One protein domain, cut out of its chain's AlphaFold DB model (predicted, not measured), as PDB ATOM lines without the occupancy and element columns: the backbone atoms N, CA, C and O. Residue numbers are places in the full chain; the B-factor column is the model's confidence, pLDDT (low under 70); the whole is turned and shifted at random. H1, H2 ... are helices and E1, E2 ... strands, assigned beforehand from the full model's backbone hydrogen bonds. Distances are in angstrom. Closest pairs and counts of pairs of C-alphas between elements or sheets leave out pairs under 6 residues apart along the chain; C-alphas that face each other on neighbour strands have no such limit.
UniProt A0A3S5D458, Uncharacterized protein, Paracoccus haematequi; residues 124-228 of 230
ATOM      1  N   VAL A 124     -28.930 -17.744 -15.571       94.50
ATOM      2  CA  VAL A 124     -30.284 -17.268 -15.270       94.50
ATOM      3  C   VAL A 124     -30.225 -16.495 -13.962       94.50
ATOM      4  O   VAL A 124     -29.603 -16.953 -13.007       94.50
ATOM      5  N   HIS A 125     -30.827 -15.312 -13.956       96.12
ATOM      6  CA  HIS A 125     -30.921 -14.432 -12.799       96.12
ATOM      7  C   HIS A 125     -32.383 -14.307 -12.390       96.12
ATOM      8  O   HIS A 125     -33.208 -13.896 -13.206       96.12
ATOM      9  N   ASP A 126     -32.688 -14.662 -11.148       96.62
ATOM     10  CA  ASP A 126     -34.030 -14.586 -10.581       96.62
ATOM     11  C   ASP A 126     -34.322 -13.197 -10.009       96.62
ATOM     12  O   ASP A 126     -33.515 -12.626  -9.273       96.62
ATOM     13  N   PHE A 127     -35.507 -12.685 -10.326       95.62
ATOM     14  CA  PHE A 127     -36.060 -11.436  -9.811       95.62
ATOM     15  C   PHE A 127     -37.513 -11.657  -9.377       95.62
ATOM     16  O   PHE A 127     -38.077 -12.739  -9.551       95.62
ATOM     17  N   ASP A 128     -38.135 -10.627  -8.806       92.75
ATOM     18  CA  ASP A 128     -39.493 -10.686  -8.259       92.75
ATOM     19  C   ASP A 128     -40.540 -11.061  -9.336       92.75
ATOM     20  O   ASP A 128     -41.095 -10.202 -10.021       92.75
ATOM     21  N   GLY A 129     -40.810 -12.363  -9.488       91.19
ATOM     22  CA  GLY A 129     -41.814 -12.915 -10.407       91.19
ATOM     23  C   GLY A 129     -41.358 -13.123 -11.858       91.19
ATOM     24  O   GLY A 129     -42.193 -13.391 -12.721       91.19
ATOM     25  N   PHE A 130     -40.064 -12.999 -12.160       96.25
ATOM     26  CA  PHE A 130     -39.509 -13.251 -13.496       96.25
ATOM     27  C   PHE A 130     -38.016 -13.581 -13.421       96.25
ATOM     28  O   PHE A 130     -37.383 -13.403 -12.386       96.25
ATOM     29  N   GLN A 131     -37.434 -14.032 -14.530       97.38
ATOM     30  CA  GLN A 131     -35.996 -14.270 -14.628       97.38
ATOM     31  C   GLN A 131     -35.414 -13.592 -15.869       97.38
ATOM     32  O   GLN A 131     -36.099 -13.404 -16.878       97.38
ATOM     33  N   ILE A 132     -34.126 -13.260 -15.814       97.75
ATOM     34  CA  ILE A 132     -33.353 -12.801 -16.969       97.75
ATOM     35  C   ILE A 132     -32.292 -13.842 -17.301       97.75
ATOM     36  O   ILE A 132     -31.402 -14.141 -16.506       97.75
ATOM     37  N   GLY A 133     -32.389 -14.393 -18.504       96.31
ATOM     38  CA  GLY A 133     -31.381 -15.257 -19.089       96.31
ATOM     39  C   GLY A 133     -30.302 -14.429 -19.772       96.31
ATOM     40  O   GLY A 133     -30.612 -13.572 -20.594       96.31
ATOM     41  N   VAL A 134     -29.039 -14.713 -19.470       96.06
ATOM     42  CA  VAL A 134     -27.863 -14.098 -20.089       96.06
ATOM     43  C   VAL A 134     -27.097 -15.174 -20.850       96.06
ATOM     44  O   VAL A 134     -26.707 -16.198 -20.283       96.06
ATOM     45  N   HIS A 135     -26.858 -14.938 -22.135       94.12
ATOM     46  CA  HIS A 135     -26.045 -15.801 -22.986       94.12
ATOM     47  C   HIS A 135     -24.901 -14.995 -23.598       94.12
ATOM     48  O   HIS A 135     -25.142 -14.069 -24.369       94.12
ATOM     49  N   ASP A 136     -23.666 -15.346 -23.252       89.69
ATOM     50  CA  ASP A 136     -22.453 -14.721 -23.782       89.69
ATOM     51  C   ASP A 136     -21.859 -15.632 -24.859       89.69
ATOM     52  O   ASP A 136     -21.560 -16.799 -24.595       89.69
ATOM     53  N   GLN A 137     -21.758 -15.127 -26.086       85.62
ATOM     54  CA  GLN A 137     -21.197 -15.867 -27.208       85.62
ATOM     55  C   GLN A 137     -20.539 -14.923 -28.215       85.62
ATOM     56  O   GLN A 137     -21.154 -13.965 -28.679       85.62
ATOM     57  N   ASP A 138     -19.306 -15.249 -28.612       84.50
ATOM     58  CA  ASP A 138     -18.579 -14.594 -29.708       84.50
ATOM     59  C   ASP A 138     -18.483 -13.060 -29.569       84.50
ATOM     60  O   ASP A 138     -18.577 -12.326 -30.551       84.50
ATOM     61  N   GLY A 139     -18.304 -12.559 -28.340       86.44
ATOM     62  CA  GLY A 139     -18.236 -11.117 -28.063       86.44
ATOM     63  C   GLY A 139     -19.593 -10.411 -28.120       86.44
ATOM     64  O   GLY A 139     -19.649  -9.186 -28.194       86.44
ATOM     65  N   ALA A 140     -20.693 -11.162 -28.093       91.75
ATOM     66  CA  ALA A 140     -22.034 -10.626 -27.969       91.75
ATOM     67  C   ALA A 140     -22.760 -11.233 -26.768       91.75
ATOM     68  O   ALA A 140     -22.706 -12.436 -26.520       91.75
ATOM     69  N   VAL A 141     -23.520 -10.398 -26.069       95.00
ATOM     70  CA  VAL A 141     -24.405 -10.815 -24.985       95.00
ATOM     71  C   VAL A 141     -25.839 -10.733 -25.463       95.00
ATOM     72  O   VAL A 141     -26.294  -9.681 -25.902       95.00
ATOM     73  N   SER A 142     -26.555 -11.848 -25.385       95.62
ATOM     74  CA  SER A 142     -27.991 -11.914 -25.648       95.62
ATOM     75  C   SER A 142     -28.748 -12.047 -24.333       95.62
ATOM     76  O   SER A 142     -28.354 -12.833 -23.468       95.62
ATOM     77  N   LEU A 143     -29.829 -11.281 -24.196       96.81
ATOM     78  CA  LEU A 143     -30.700 -11.288 -23.029       96.81
ATOM     79  C   LEU A 143     -32.077 -11.839 -23.395       96.81
ATOM     80  O   LEU A 143     -32.677 -11.464 -24.410       96.81
ATOM     81  N   SER A 144     -32.578 -12.703 -22.524       96.75
ATOM     82  CA  SER A 144     -33.905 -13.301 -22.621       96.75
ATOM     83  C   SER A 144     -34.692 -13.017 -21.354       96.75
ATOM     84  O   SER A 144     -34.163 -13.109 -20.253       96.75
ATOM     85  N   PHE A 145     -35.964 -12.689 -21.514       96.69
ATOM     86  CA  PHE A 145     -36.911 -12.493 -20.432       96.69
ATOM     87  C   PHE A 145     -37.703 -13.781 -20.227       96.69
ATOM     88  O   PHE A 145     -38.289 -14.288 -21.184       96.69
ATOM     89  N   LEU A 146     -37.701 -14.322 -19.012       95.31
ATOM     90  CA  LEU A 146     -38.395 -15.557 -18.674       95.31
ATOM     91  C   LEU A 146     -39.514 -15.253 -17.680       95.31
ATOM     92  O   LEU A 146     -39.265 -14.774 -16.576       95.31
ATOM     93  N   ARG A 147     -40.751 -15.556 -18.070       93.38
ATOM     94  CA  ARG A 147     -41.941 -15.449 -17.217       93.38
ATOM     95  C   ARG A 147     -42.913 -16.555 -17.612       93.38
ATOM     96  O   ARG A 147     -43.043 -16.857 -18.797       93.38
ATOM     97  N   ASP A 148     -43.533 -17.198 -16.626       90.44
ATOM     98  CA  ASP A 148     -44.523 -18.265 -16.839       90.44
ATOM     99  C   ASP A 148     -44.017 -19.412 -17.739       90.44
ATOM    100  O   ASP A 148     -44.729 -19.935 -18.594       90.44
ATOM    101  N   GLY A 149     -42.736 -19.775 -17.599       85.56
ATOM    102  CA  GLY A 149     -42.094 -20.821 -18.405       85.56
ATOM    103  C   GLY A 149     -41.807 -20.438 -19.864       85.56
ATOM    104  O   GLY A 149     -41.292 -21.264 -20.617       85.56
ATOM    105  N   THR A 150     -42.093 -19.198 -20.273       89.94
ATOM    106  CA  THR A 150     -41.825 -18.695 -21.625       89.94
ATOM    107  C   THR A 150     -40.567 -17.837 -21.637       89.94
ATOM    108  O   THR A 150     -40.492 -16.837 -20.928       89.94
ATOM    109  N   ALA A 151     -39.594 -18.197 -22.477       92.00
ATOM    110  CA  ALA A 151     -38.389 -17.406 -22.712       92.00
ATOM    111  C   ALA A 151     -38.540 -16.533 -23.969       92.00
ATOM    112  O   ALA A 151     -38.730 -17.045 -25.072       92.00
ATOM    113  N   THR A 152     -38.414 -15.217 -23.806       94.00
ATOM    114  CA  THR A 152     -38.523 -14.222 -24.882       94.00
ATOM    115  C   THR A 152     -37.191 -13.488 -25.054       94.00
ATOM    116  O   THR A 152     -36.836 -12.692 -24.184       94.00
ATOM    117  N   PRO A 153     -36.439 -13.706 -26.147       94.69
ATOM    118  CA  PRO A 153     -35.245 -12.914 -26.427       94.69
ATOM    119  C   PRO A 153     -35.645 -11.461 -26.695       94.69
ATOM    120  O   PRO A 153     -36.585 -11.206 -27.453       94.69
ATOM    121  N   PHE A 154     -34.948 -10.506 -26.080       95.62
ATOM    122  CA  PHE A 154     -35.332  -9.094 -26.181       95.62
ATOM    123  C   PHE A 154     -34.195  -8.119 -26.441       95.62
ATOM    124  O   PHE A 154     -34.454  -7.022 -26.936       95.62
ATOM    125  N   ASP A 155     -32.958  -8.498 -26.133       95.88
ATOM    126  CA  ASP A 155     -31.810  -7.625 -26.337       95.88
ATOM    127  C   ASP A 155     -30.589  -8.428 -26.780       95.88
ATOM    128  O   ASP A 155     -30.412  -9.595 -26.417       95.88
ATOM    129  N   ARG A 156     -29.747  -7.793 -27.592       94.69
ATOM    130  CA  ARG A 156     -28.468  -8.338 -28.034       94.69
ATOM    131  C   ARG A 156     -27.463  -7.205 -28.153       94.69
ATOM    132  O   ARG A 156     -27.623  -6.307 -28.977       94.69
ATOM    133  N   ARG A 157     -26.394  -7.297 -27.372       93.69
ATOM    134  CA  ARG A 157     -25.344  -6.286 -27.265       93.69
ATOM    135  C   ARG A 157     -24.050  -6.843 -27.825       93.69
ATOM    136  O   ARG A 157     -23.597  -7.892 -27.376       93.69
ATOM    137  N   SER A 158     -23.457  -6.147 -28.785       93.56
ATOM    138  CA  SER A 158     -22.078  -6.408 -29.196       93.56
ATOM    139  C   SER A 158     -21.141  -5.701 -28.227       93.56
ATOM    140  O   SER A 158     -21.344  -4.523 -27.936       93.56
ATOM    141  N   LEU A 159     -20.136  -6.412 -27.733       92.31
ATOM    142  CA  LEU A 159     -19.139  -5.888 -26.811       92.31
ATOM    143  C   LEU A 159     -17.776  -5.865 -27.490       92.31
ATOM    144  O   LEU A 159     -17.436  -6.759 -28.269       92.31
ATOM    145  N   ASP A 160     -16.975  -4.856 -27.162       92.06
ATOM    146  CA  ASP A 160     -15.580  -4.847 -27.581       92.06
ATOM    147  C   ASP A 160     -14.824  -6.039 -26.965       92.06
ATOM    148  O   ASP A 160     -15.136  -6.477 -25.850       92.06
ATOM    149  N   PRO A 161     -13.805  -6.587 -27.651       88.44
ATOM    150  CA  PRO A 161     -13.038  -7.711 -27.132       88.44
ATOM    151  C   PRO A 161     -12.433  -7.425 -25.750       88.44
ATOM    152  O   PRO A 161     -11.597  -6.538 -25.595       88.44
ATOM    153  N   GLY A 162     -12.801  -8.239 -24.758       86.69
ATOM    154  CA  GLY A 162     -12.332  -8.097 -23.374       86.69
ATOM    155  C   GLY A 162     -13.212  -7.210 -22.488       86.69
ATOM    156  O   GLY A 162     -12.969  -7.163 -21.284       86.69
ATOM    157  N   THR A 163     -14.246  -6.568 -23.038       92.50
ATOM    158  CA  THR A 163     -15.257  -5.843 -22.262       92.50
ATOM    159  C   THR A 163     -16.220  -6.833 -21.614       92.50
ATOM    160  O   THR A 163     -16.883  -7.610 -22.298       92.50
ATOM    161  N   GLY A 164     -16.286  -6.817 -20.283       91.62
ATOM    162  CA  GLY A 164     -17.199  -7.667 -19.521       91.62
ATOM    163  C   GLY A 164     -18.627  -7.124 -19.495       91.62
ATOM    164  O   GLY A 164     -18.837  -5.913 -19.568       91.62
ATOM    165  N   PHE A 165     -19.588  -8.033 -19.333       95.06
ATOM    166  CA  PHE A 165     -20.980  -7.723 -19.022       95.06
ATOM    167  C   PHE A 165     -21.392  -8.401 -17.721       95.06
ATOM    168  O   PHE A 165     -21.181  -9.604 -17.532       95.06
ATOM    169  N   GLU A 166     -22.037  -7.631 -16.855       96.00
ATOM    170  CA  GLU A 166     -22.615  -8.105 -15.607       96.00
ATOM    171  C   GLU A 166     -24.028  -7.533 -15.456       96.00
ATOM    172  O   GLU A 166     -24.239  -6.327 -15.589       96.00
ATOM    173  N   LEU A 167     -24.997  -8.406 -15.190       97.12
ATOM    174  CA  LEU A 167     -26.353  -8.009 -14.828       97.12
ATOM    175  C   LEU A 167     -26.402  -7.782 -13.313       97.12
ATOM    176  O   LEU A 167     -26.099  -8.706 -12.561       97.12
ATOM    177  N   LEU A 168     -26.758  -6.569 -12.888       96.81
ATOM    178  CA  LEU A 168     -26.705  -6.155 -11.483       96.81
ATOM    179  C   LEU A 168     -28.081  -6.178 -10.813       96.81
ATOM    180  O   LEU A 168     -28.224  -6.737  -9.732       96.81
ATOM    181  N   ASP A 169     -29.083  -5.583 -11.459       97.56
ATOM    182  CA  ASP A 169     -30.460  -5.540 -10.964       97.56
ATOM    183  C   ASP A 169     -31.438  -5.530 -12.146       97.56
ATOM    184  O   ASP A 169     -31.098  -5.126 -13.261       97.56
ATOM    185  N   ALA A 170     -32.663  -5.971 -11.901       98.06
ATOM    186  CA  ALA A 170     -33.775  -5.825 -12.817       98.06
ATOM    187  C   ALA A 170     -35.092  -5.776 -12.045       98.06
ATOM    188  O   ALA A 170     -35.287  -6.483 -11.057       98.06
ATOM    189  N   PHE A 171     -36.029  -4.959 -12.518       97.81
ATOM    190  CA  PHE A 171     -37.367  -4.903 -11.942       97.81
ATOM    191  C   PHE A 171     -38.412  -4.448 -12.946       97.81
ATOM    192  O   PHE A 171     -38.102  -3.850 -13.977       97.81
ATOM    193  N   LEU A 172     -39.664  -4.740 -12.614       96.25
ATOM    194  CA  LEU A 172     -40.821  -4.361 -13.405       96.25
ATOM    195  C   LEU A 172     -41.568  -3.230 -12.716       96.25
ATOM    196  O   LEU A 172     -41.690  -3.207 -11.492       96.25
ATOM    197  N   THR A 173     -42.100  -2.310 -13.508       94.81
ATOM    198  CA  THR A 173     -43.005  -1.270 -13.021       94.81
ATOM    199  C   THR A 173     -44.110  -1.004 -14.036       94.81
ATOM    200  O   THR A 173     -43.910  -1.174 -15.240       94.81
ATOM    201  N   MET A 174     -45.287  -0.591 -13.563       93.00
ATOM    202  CA  MET A 174     -46.341  -0.087 -14.442       93.00
ATOM    203  C   MET A 174     -46.154   1.399 -14.689       93.00
ATOM    204  O   MET A 174     -45.941   2.173 -13.762       93.00
ATOM    205  N   SER A 175     -46.322   1.801 -15.942       88.00
ATOM    206  CA  SER A 175     -46.382   3.198 -16.353       88.00
ATOM    207  C   SER A 175     -47.654   3.465 -17.156       88.00
ATOM    208  O   SER A 175     -48.359   2.540 -17.565       88.00
ATOM    209  N   ALA A 176     -47.912   4.734 -17.474       84.50
ATOM    210  CA  ALA A 176     -48.990   5.111 -18.390       84.50
ATOM    211  C   ALA A 176     -48.847   4.487 -19.798       84.50
ATOM    212  O   ALA A 176     -49.830   4.370 -20.522       84.50
ATOM    213  N   GLN A 177     -47.634   4.085 -20.193       81.00
ATOM    214  CA  GLN A 177     -47.337   3.472 -21.494       81.00
ATOM    215  C   GLN A 177     -47.426   1.936 -21.458       81.00
ATOM    216  O   GLN A 177     -47.218   1.289 -22.484       81.00
ATOM    217  N   GLY A 178     -47.736   1.359 -20.294       90.69
ATOM    218  CA  GLY A 178     -47.763  -0.078 -20.050       90.69
ATOM    219  C   GLY A 178     -46.647  -0.542 -19.116       90.69
ATOM    220  O   GLY A 178     -46.047   0.250 -18.381       90.69
ATOM    221  N   GLU A 179     -46.395  -1.847 -19.143       95.69
ATOM    222  CA  GLU A 179     -45.363  -2.495 -18.338       95.69
ATOM    223  C   GLU A 179     -43.964  -2.123 -18.830       95.69
ATOM    224  O   GLU A 179     -43.657  -2.207 -20.023       95.69
ATOM    225  N   LEU A 180     -43.103  -1.734 -17.897       96.69
ATOM    226  CA  LEU A 180     -41.706  -1.426 -18.147       96.69
ATOM    227  C   LEU A 180     -40.820  -2.429 -17.417       96.69
ATOM    228  O   LEU A 180     -41.018  -2.692 -16.234       96.69
ATOM    229  N   LEU A 181     -39.811  -2.933 -18.118       97.81
ATOM    230  CA  LEU A 181     -38.695  -3.680 -17.556       97.81
ATOM    231  C   LEU A 181     -37.495  -2.745 -17.464       97.81
ATOM    232  O   LEU A 181     -37.010  -2.253 -18.482       97.81
ATOM    233  N   LEU A 182     -37.008  -2.513 -16.254       98.12
ATOM    234  CA  LEU A 182     -35.767  -1.796 -16.014       98.12
ATOM    235  C   LEU A 182     -34.658  -2.800 -15.743       98.12
ATOM    236  O   LEU A 182     -34.853  -3.750 -14.986       98.12
ATOM    237  N   LEU A 183     -33.500  -2.569 -16.348       98.25
ATOM    238  CA  LEU A 183     -32.339  -3.435 -16.239       98.25
ATOM    239  C   LEU A 183     -31.107  -2.594 -15.923       98.25
ATOM    240  O   LEU A 183     -30.760  -1.694 -16.686       98.25
ATOM    241  N   GLN A 184     -30.450  -2.892 -14.807       98.38
ATOM    242  CA  GLN A 184     -29.161  -2.320 -14.460       98.38
ATOM    243  C   GLN A 184     -28.063  -3.288 -14.876       98.38
ATOM    244  O   GLN A 184     -27.985  -4.418 -14.390       98.38
ATOM    245  N   SER A 185     -27.184  -2.828 -15.755       97.19
ATOM    246  CA  SER A 185     -26.027  -3.601 -16.191       97.19
ATOM    247  C   SER A 185     -24.739  -2.842 -15.951       97.19
ATOM    248  O   SER A 185     -24.719  -1.612 -15.946       97.19
ATOM    249  N   ARG A 186     -23.648  -3.585 -15.797       97.00
ATOM    250  CA  ARG A 186     -22.291  -3.069 -15.913       97.00
ATOM    251  C   ARG A 186     -21.671  -3.573 -17.207       97.00
ATOM    252  O   ARG A 186     -21.627  -4.780 -17.443       97.00
ATOM    253  N   ILE A 187     -21.189  -2.644 -18.026       94.44
ATOM    254  CA  ILE A 187     -20.440  -2.916 -19.252       94.44
ATOM    255  C   ILE A 187     -19.066  -2.265 -19.107       94.44
ATOM    256  O   ILE A 187     -18.954  -1.039 -19.035       94.44
ATOM    257  N   GLY A 188     -18.018  -3.087 -19.021       93.31
ATOM    258  CA  GLY A 188     -16.698  -2.615 -18.595       93.31
ATOM    259  C   GLY A 188     -16.775  -1.993 -17.197       93.31
ATOM    260  O   GLY A 188     -17.203  -2.655 -16.255       93.31
ATOM    261  N   ASP A 189     -16.419  -0.714 -17.081       93.56
ATOM    262  CA  ASP A 189     -16.461   0.039 -15.817       93.56
ATOM    263  C   ASP A 189     -17.706   0.933 -15.679       93.56
ATOM    264  O   ASP A 189     -17.871   1.631 -14.679       93.56
ATOM    265  N   THR A 190     -18.589   0.940 -16.681       94.69
ATOM    266  CA  THR A 190     -19.784   1.791 -16.686       94.69
ATOM    267  C   THR A 190     -20.993   0.999 -16.222       94.69
ATOM    268  O   THR A 190     -21.292  -0.058 -16.773       94.69
ATOM    269  N   THR A 191     -21.707   1.526 -15.229       97.00
ATOM    270  CA  THR A 191     -23.004   1.003 -14.796       97.00
ATOM    271  C   THR A 191     -24.110   1.924 -15.280       97.00
ATOM    272  O   THR A 191     -24.052   3.130 -15.052       97.00
ATOM    273  N   ASN A 192     -25.113   1.349 -15.933       96.19
ATOM    274  CA  ASN A 192     -26.230   2.083 -16.501       96.19
ATOM    275  C   ASN A 192     -27.555   1.348 -16.305       96.19
ATOM    276  O   ASN A 192     -27.600   0.117 -16.259       96.19
ATOM    277  N   TRP A 193     -28.631   2.128 -16.251       98.19
ATOM    278  CA  TRP A 193     -29.994   1.625 -16.385       98.19
ATOM    279  C   TRP A 193     -30.481   1.725 -17.827       98.19
ATOM    280  O   TRP A 193     -30.380   2.778 -18.461       98.19
ATOM    281  N   ASP A 194     -31.088   0.641 -18.298       97.88
ATOM    282  CA  ASP A 194     -31.842   0.577 -19.542       97.88
ATOM    283  C   ASP A 194     -33.314   0.275 -19.242       97.88
ATOM    284  O   ASP A 194     -33.631  -0.525 -18.361       97.88
ATOM    285  N   VAL A 195     -34.224   0.909 -19.981       97.88
ATOM    286  CA  VAL A 195     -35.671   0.732 -19.838       97.88
ATOM    287  C   VAL A 195     -36.231   0.105 -21.100       97.88
ATOM    288  O   VAL A 195     -36.024   0.605 -22.206       97.88
ATOM    289  N   PHE A 196     -37.004  -0.958 -20.935       97.75
ATOM    290  CA  PHE A 196     -37.685  -1.657 -22.007       97.75
ATOM    291  C   PHE A 196     -39.195  -1.599 -21.801       97.75
ATOM    292  O   PHE A 196     -39.679  -1.779 -20.689       97.75
ATOM    293  N   THR A 197     -39.955  -1.393 -22.870       96.88
ATOM    294  CA  THR A 197     -41.412  -1.564 -22.861       96.88
ATOM    295  C   THR A 197     -41.748  -3.028 -23.107       96.88
ATOM    296  O   THR A 197     -41.269  -3.606 -24.089       96.88
ATOM    297  N   VAL A 198     -42.583  -3.612 -22.253       95.81
ATOM    298  CA  VAL A 198     -43.063  -4.992 -22.363       95.81
ATOM    299  C   VAL A 198     -44.466  -4.973 -22.968       95.81
ATOM    300  O   VAL A 198     -45.386  -4.369 -22.424       95.81
ATOM    301  N   ALA A 199     -44.630  -5.624 -24.118       92.81
ATOM    302  CA  ALA A 199     -45.908  -5.730 -24.814       92.81
ATOM    303  C   ALA A 199     -46.100  -7.147 -25.389       92.81
ATOM    304  O   ALA A 199     -45.115  -7.864 -25.582       92.81
ATOM    305  N   PRO A 200     -47.333  -7.552 -25.759       86.25
ATOM    306  CA  PRO A 200     -47.581  -8.861 -26.375       86.25
ATOM    307  C   PRO A 200     -46.769  -9.119 -27.656       86.25
ATOM    308  O   PRO A 200     -46.471 -10.261 -27.985       86.25
ATOM    309  N   GLY A 201     -46.388  -8.058 -28.380       87.00
ATOM    310  CA  GLY A 201     -45.542  -8.130 -29.581       87.00
ATOM    311  C   GLY A 201     -44.036  -8.249 -29.305       87.00
ATOM    312  O   GLY A 201     -43.238  -8.266 -30.247       87.00
ATOM    313  N   GLY A 202     -43.639  -8.298 -28.033       92.44
ATOM    314  CA  GLY A 202     -42.261  -8.421 -27.581       92.44
ATOM    315  C   GLY A 202     -41.809  -7.257 -26.706       92.44
ATOM    316  O   GLY A 202     -42.536  -6.301 -26.440       92.44
ATOM    317  N   ILE A 203     -40.560  -7.360 -26.276       96.50
ATOM    318  CA  ILE A 203     -39.905  -6.385 -25.412       96.50
ATOM    319  C   ILE A 203     -39.008  -5.498 -26.287       96.50
ATOM    320  O   ILE A 203     -38.369  -5.981 -27.232       96.50
ATOM    321  N   ARG A 204     -39.023  -4.184 -26.046       96.50
ATOM    322  CA  ARG A 204     -38.321  -3.186 -26.874       96.50
ATOM    323  C   ARG A 204     -37.632  -2.144 -26.009       96.50
ATOM    324  O   ARG A 204     -38.242  -1.639 -25.077       96.50
ATOM    325  N   LEU A 205     -36.392  -1.801 -26.347       96.62
ATOM    326  CA  LEU A 205     -35.641  -0.741 -25.674       96.62
ATOM    327  C   LEU A 205     -36.309   0.622 -25.909       96.62
ATOM    328  O   LEU A 205     -36.592   0.992 -27.050       96.62
ATOM    329  N   SER A 206     -36.502   1.390 -24.840       96.31
ATOM    330  CA  SER A 206     -36.970   2.772 -24.886       96.31
ATOM    331  C   SER A 206     -35.815   3.723 -24.591       96.31
ATOM    332  O   SER A 206     -35.559   4.075 -23.442       96.31
ATOM    333  N   GLY A 207     -35.126   4.182 -25.639       95.56
ATOM    334  CA  GLY A 207     -33.966   5.068 -25.486       95.56
ATOM    335  C   GLY A 207     -34.280   6.362 -24.724       95.56
ATOM    336  O   GLY A 207     -33.476   6.805 -23.910       95.56
ATOM    337  N   ALA A 208     -35.472   6.936 -24.921       94.75
ATOM    338  CA  ALA A 208     -35.889   8.140 -24.203       94.75
ATOM    339  C   ALA A 208     -36.007   7.900 -22.690       94.75
ATOM    340  O   ALA A 208     -35.528   8.722 -21.911       94.75
ATOM    341  N   LEU A 209     -36.609   6.778 -22.278       95.56
ATOM    342  CA  LEU A 209     -36.747   6.427 -20.863       95.56
ATOM    343  C   LEU A 209     -35.407   6.006 -20.254       95.56
ATOM    344  O   LEU A 209     -35.073   6.475 -19.167       95.56
ATOM    345  N   SER A 210     -34.604   5.217 -20.976       96.88
ATOM    346  CA  SER A 210     -33.246   4.853 -20.553       96.88
ATOM    347  C   SER A 210     -32.410   6.090 -20.245       96.88
ATOM    348  O   SER A 210     -31.814   6.163 -19.181       96.88
ATOM    349  N   MET A 211     -32.432   7.113 -21.107       96.88
ATOM    350  CA  MET A 211     -31.669   8.349 -20.884       96.88
ATOM    351  C   MET A 211     -32.054   9.100 -19.601       96.88
ATOM    352  O   MET A 211     -31.236   9.837 -19.063       96.88
ATOM    353  N   GLN A 212     -33.273   8.929 -19.091       95.06
ATOM    354  CA  GLN A 212     -33.723   9.619 -17.876       95.06
ATOM    355  C   GLN A 212     -33.265   8.919 -16.604       95.06
ATOM    356  O   GLN A 212     -32.998   9.566 -15.591       95.06
ATOM    357  N   VAL A 213     -33.186   7.593 -16.646       96.81
ATOM    358  CA  VAL A 213     -32.772   6.774 -15.503       96.81
ATOM    359  C   VAL A 213     -31.319   6.326 -15.590       96.81
ATOM    360  O   VAL A 213     -30.845   5.710 -14.647       96.81
ATOM    361  N   HIS A 214     -30.622   6.641 -16.686       96.62
ATOM    362  CA  HIS A 214     -29.317   6.090 -17.054       96.62
ATOM    363  C   HIS A 214     -28.320   6.041 -15.891       96.62
ATOM    364  O   HIS A 214     -27.720   4.999 -15.647       96.62
ATOM    365  N   ASP A 215     -28.199   7.145 -15.153       95.44
ATOM    366  CA  ASP A 215     -27.279   7.337 -14.029       95.44
ATOM    367  C   ASP A 215     -27.967   7.247 -12.650       95.44
ATOM    368  O   ASP A 215     -27.445   7.739 -11.648       95.44
ATOM    369  N   ALA A 216     -29.169   6.667 -12.572       96.81
ATOM    370  CA  ALA A 216     -29.867   6.511 -11.305       96.81
ATOM    371  C   ALA A 216     -29.057   5.603 -10.354       96.81
ATOM    372  O   ALA A 216     -28.668   4.498 -10.742       96.81
ATOM    373  N   PRO A 217     -28.822   6.033  -9.099       95.12
ATOM    374  CA  PRO A 217     -27.955   5.303  -8.174       95.12
ATOM    375  C   PRO A 217     -28.560   3.980  -7.696       95.12
ATOM    376  O   PRO A 217     -27.829   3.062  -7.341       95.12
ATOM    377  N   ASP A 218     -29.889   3.880  -7.677       95.31
ATOM    378  CA  ASP A 218     -30.617   2.724  -7.169       95.31
ATOM    379  C   ASP A 218     -31.990   2.566  -7.845       95.31
ATOM    380  O   ASP A 218     -32.478   3.458  -8.551       95.31
ATOM    381  N   ARG A 219     -32.620   1.411  -7.591       95.25
ATOM    382  CA  ARG A 219     -33.964   1.040  -8.063       95.25
ATOM    383  C   ARG A 219     -35.011   2.112  -7.747       95.25
ATOM    384  O   ARG A 219     -35.829   2.455  -8.598       95.25
ATOM    385  N   ALA A 220     -34.990   2.661  -6.533       95.25
ATOM    386  CA  ALA A 220     -35.995   3.620  -6.088       95.25
ATOM    387  C   ALA A 220     -35.841   4.972  -6.804       95.25
ATOM    388  O   ALA A 220     -36.831   5.605  -7.160       95.25
ATOM    389  N   ALA A 221     -34.609   5.416  -7.046       95.81
ATOM    390  CA  ALA A 221     -34.305   6.608  -7.820       95.81
ATOM    391  C   ALA A 221     -34.689   6.436  -9.293       95.81
ATOM    392  O   ALA A 221     -35.265   7.362  -9.864       95.81
ATOM    393  N   ALA A 222     -34.429   5.266  -9.883       96.06
ATOM    394  CA  ALA A 222     -34.850   4.956 -11.246       96.06
ATOM    395  C   ALA A 222     -36.382   5.020 -11.382       96.06
ATOM    396  O   ALA A 222     -36.885   5.734 -12.246       96.06
ATOM    397  N   ALA A 223     -37.121   4.369 -10.476       94.00
ATOM    398  CA  ALA A 223     -38.586   4.394 -10.468       94.00
ATOM    399  C   ALA A 223     -39.146   5.822 -10.328       94.00
ATOM    400  O   ALA A 223     -39.917   6.270 -11.174       94.00
ATOM    401  N   ARG A 224     -38.662   6.596  -9.343       93.56
ATOM    402  CA  ARG A 224     -39.119   7.980  -9.114       93.56
ATOM    403  C   ARG A 224     -38.962   8.882 -10.336       93.56
ATOM    404  O   ARG A 224     -39.782   9.769 -10.543       93.56
ATOM    405  N   ARG A 225     -37.903   8.702 -11.129       93.81
ATOM    406  CA  ARG A 225     -37.659   9.510 -12.335       93.81
ATOM    407  C   ARG A 225     -38.620   9.176 -13.479       93.81
ATOM    408  O   ARG A 225     -38.842  10.032 -14.334       93.81
ATOM    409  N   LEU A 226     -39.179   7.966 -13.495       91.62
ATOM    410  CA  LEU A 226     -40.196   7.549 -14.465       91.62
ATOM    411  C   LEU A 226     -41.611   7.977 -14.058       91.62
ATOM    412  O   LEU A 226     -42.438   8.201 -14.938       91.62
ATOM    413  N   ASP A 227     -41.865   8.145 -12.760       84.50
ATOM    414  CA  ASP A 227     -43.168   8.563 -12.220       84.50
ATOM    415  C   ASP A 227     -43.465  10.061 -12.397       84.50
ATOM    416  O   ASP A 227     -44.580  10.510 -12.129       84.50
ATOM    417  N   VAL A 228     -42.489  10.862 -12.838       73.12
ATOM    418  CA  VAL A 228     -42.700  12.297 -13.066       73.12
ATOM    419  C   VAL A 228     -43.574  12.490 -14.314       73.12
ATOM    420  O   VAL A 228     -43.131  12.139 -15.414       73.12
TER     421      VAL A 228
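AT A GLANCE: This is residues 124 to 228 of the 230 residues of an uncharacterized protein of Paracoccus haematequi (UniProt A0A3S5D458). Two strongly twisted four-stranded sheets lie partly face to face as a sandwich with crossed strands, and edge strands E4 and E8 come together along one side. Two short helices, H1 and H2, pack on the face of the E5 E6 E7 E8 sheet turned away from the other sheet. The 105 printed residues have eight named strands, then two named helices; the sheets, in order E5 E6 E7 E8 and E1 E2 E3 E4, are antiparallel throughout, and the class is mostly strand. The whole is compact, with a radius of gyration of the C-alphas of 13.3 A and spans of 38 by 32 by 21 A.

HOW THE PARTS SIT: Start with E5, residues 165 to 175, E6, 178 to 187, E7, 190 to 199, and E8, 202 to 205, a meander, each strand the antiparallel neighbour of the one before. Look for N 171 and O 182 at 3.0 A, N 183 and O 194 at 2.9 A, and N 197 and O 204 at 2.8 A. E5 bends by 59 degrees at residue 168. A second meander is E1, residues 124 to 127, E2, 130 to 137, E3, 140 to 147, and E4, 150 to 158; find N 125 and O 132 at 2.9 A, N 133 and O 144 at 2.8 A, and N 143 and O 155 at 2.8 A. The two sheets make a sandwich, two sheets face to face, 9.5 A centre to centre where they face each other, their strands at 37 degrees. The closest C-alphas of E4 and E8 are Phe 154 and Ile 203, 5.4 A apart. H1, residues 207 to 213, and H2, residues 219 to 226, are on the same face of the first sheet described, making two layers, helices on one face of a sheet. H1 has a height over the sheet of 4.7 A; its closest C-alpha pair with E7 is Ser 210 and Asp 194, 4.6 A. H2, at 9.0 A, lies over E6, slantwise at 53 degrees on the local plane. The helices touch, closest C-alphas Val 213 and Ala 222 at 5.1 A, at a steep tilt of 54 degrees, opposite ways. Every O i to N i+4 pair is within hydrogen-bond range in H2, and 2 of 3 in H1.

IN THESE COORDINATES: Find C-alpha 165 at (-20.980, -7.723, -19.022); from there E5 runs 27.8 A. E6 spans 27.5 A and E7 28.4 A. E1 begins at C-alpha 124, (-30.284, -17.268, -15.270); E2, E3 and E4 span 23.0, 23.1 and 24.5 A. H2 ends at C-alpha 226, (-40.196, 7.549, -14.465).

THE WHOLE: The C-alphas farthest apart, Asp 138 and Val 228, are 39.8 A apart. The printed part has no cut and no long link; E4 to E5 is short, the others tight. Its mean pLDDT is 93.9, and no printed residue is under 70.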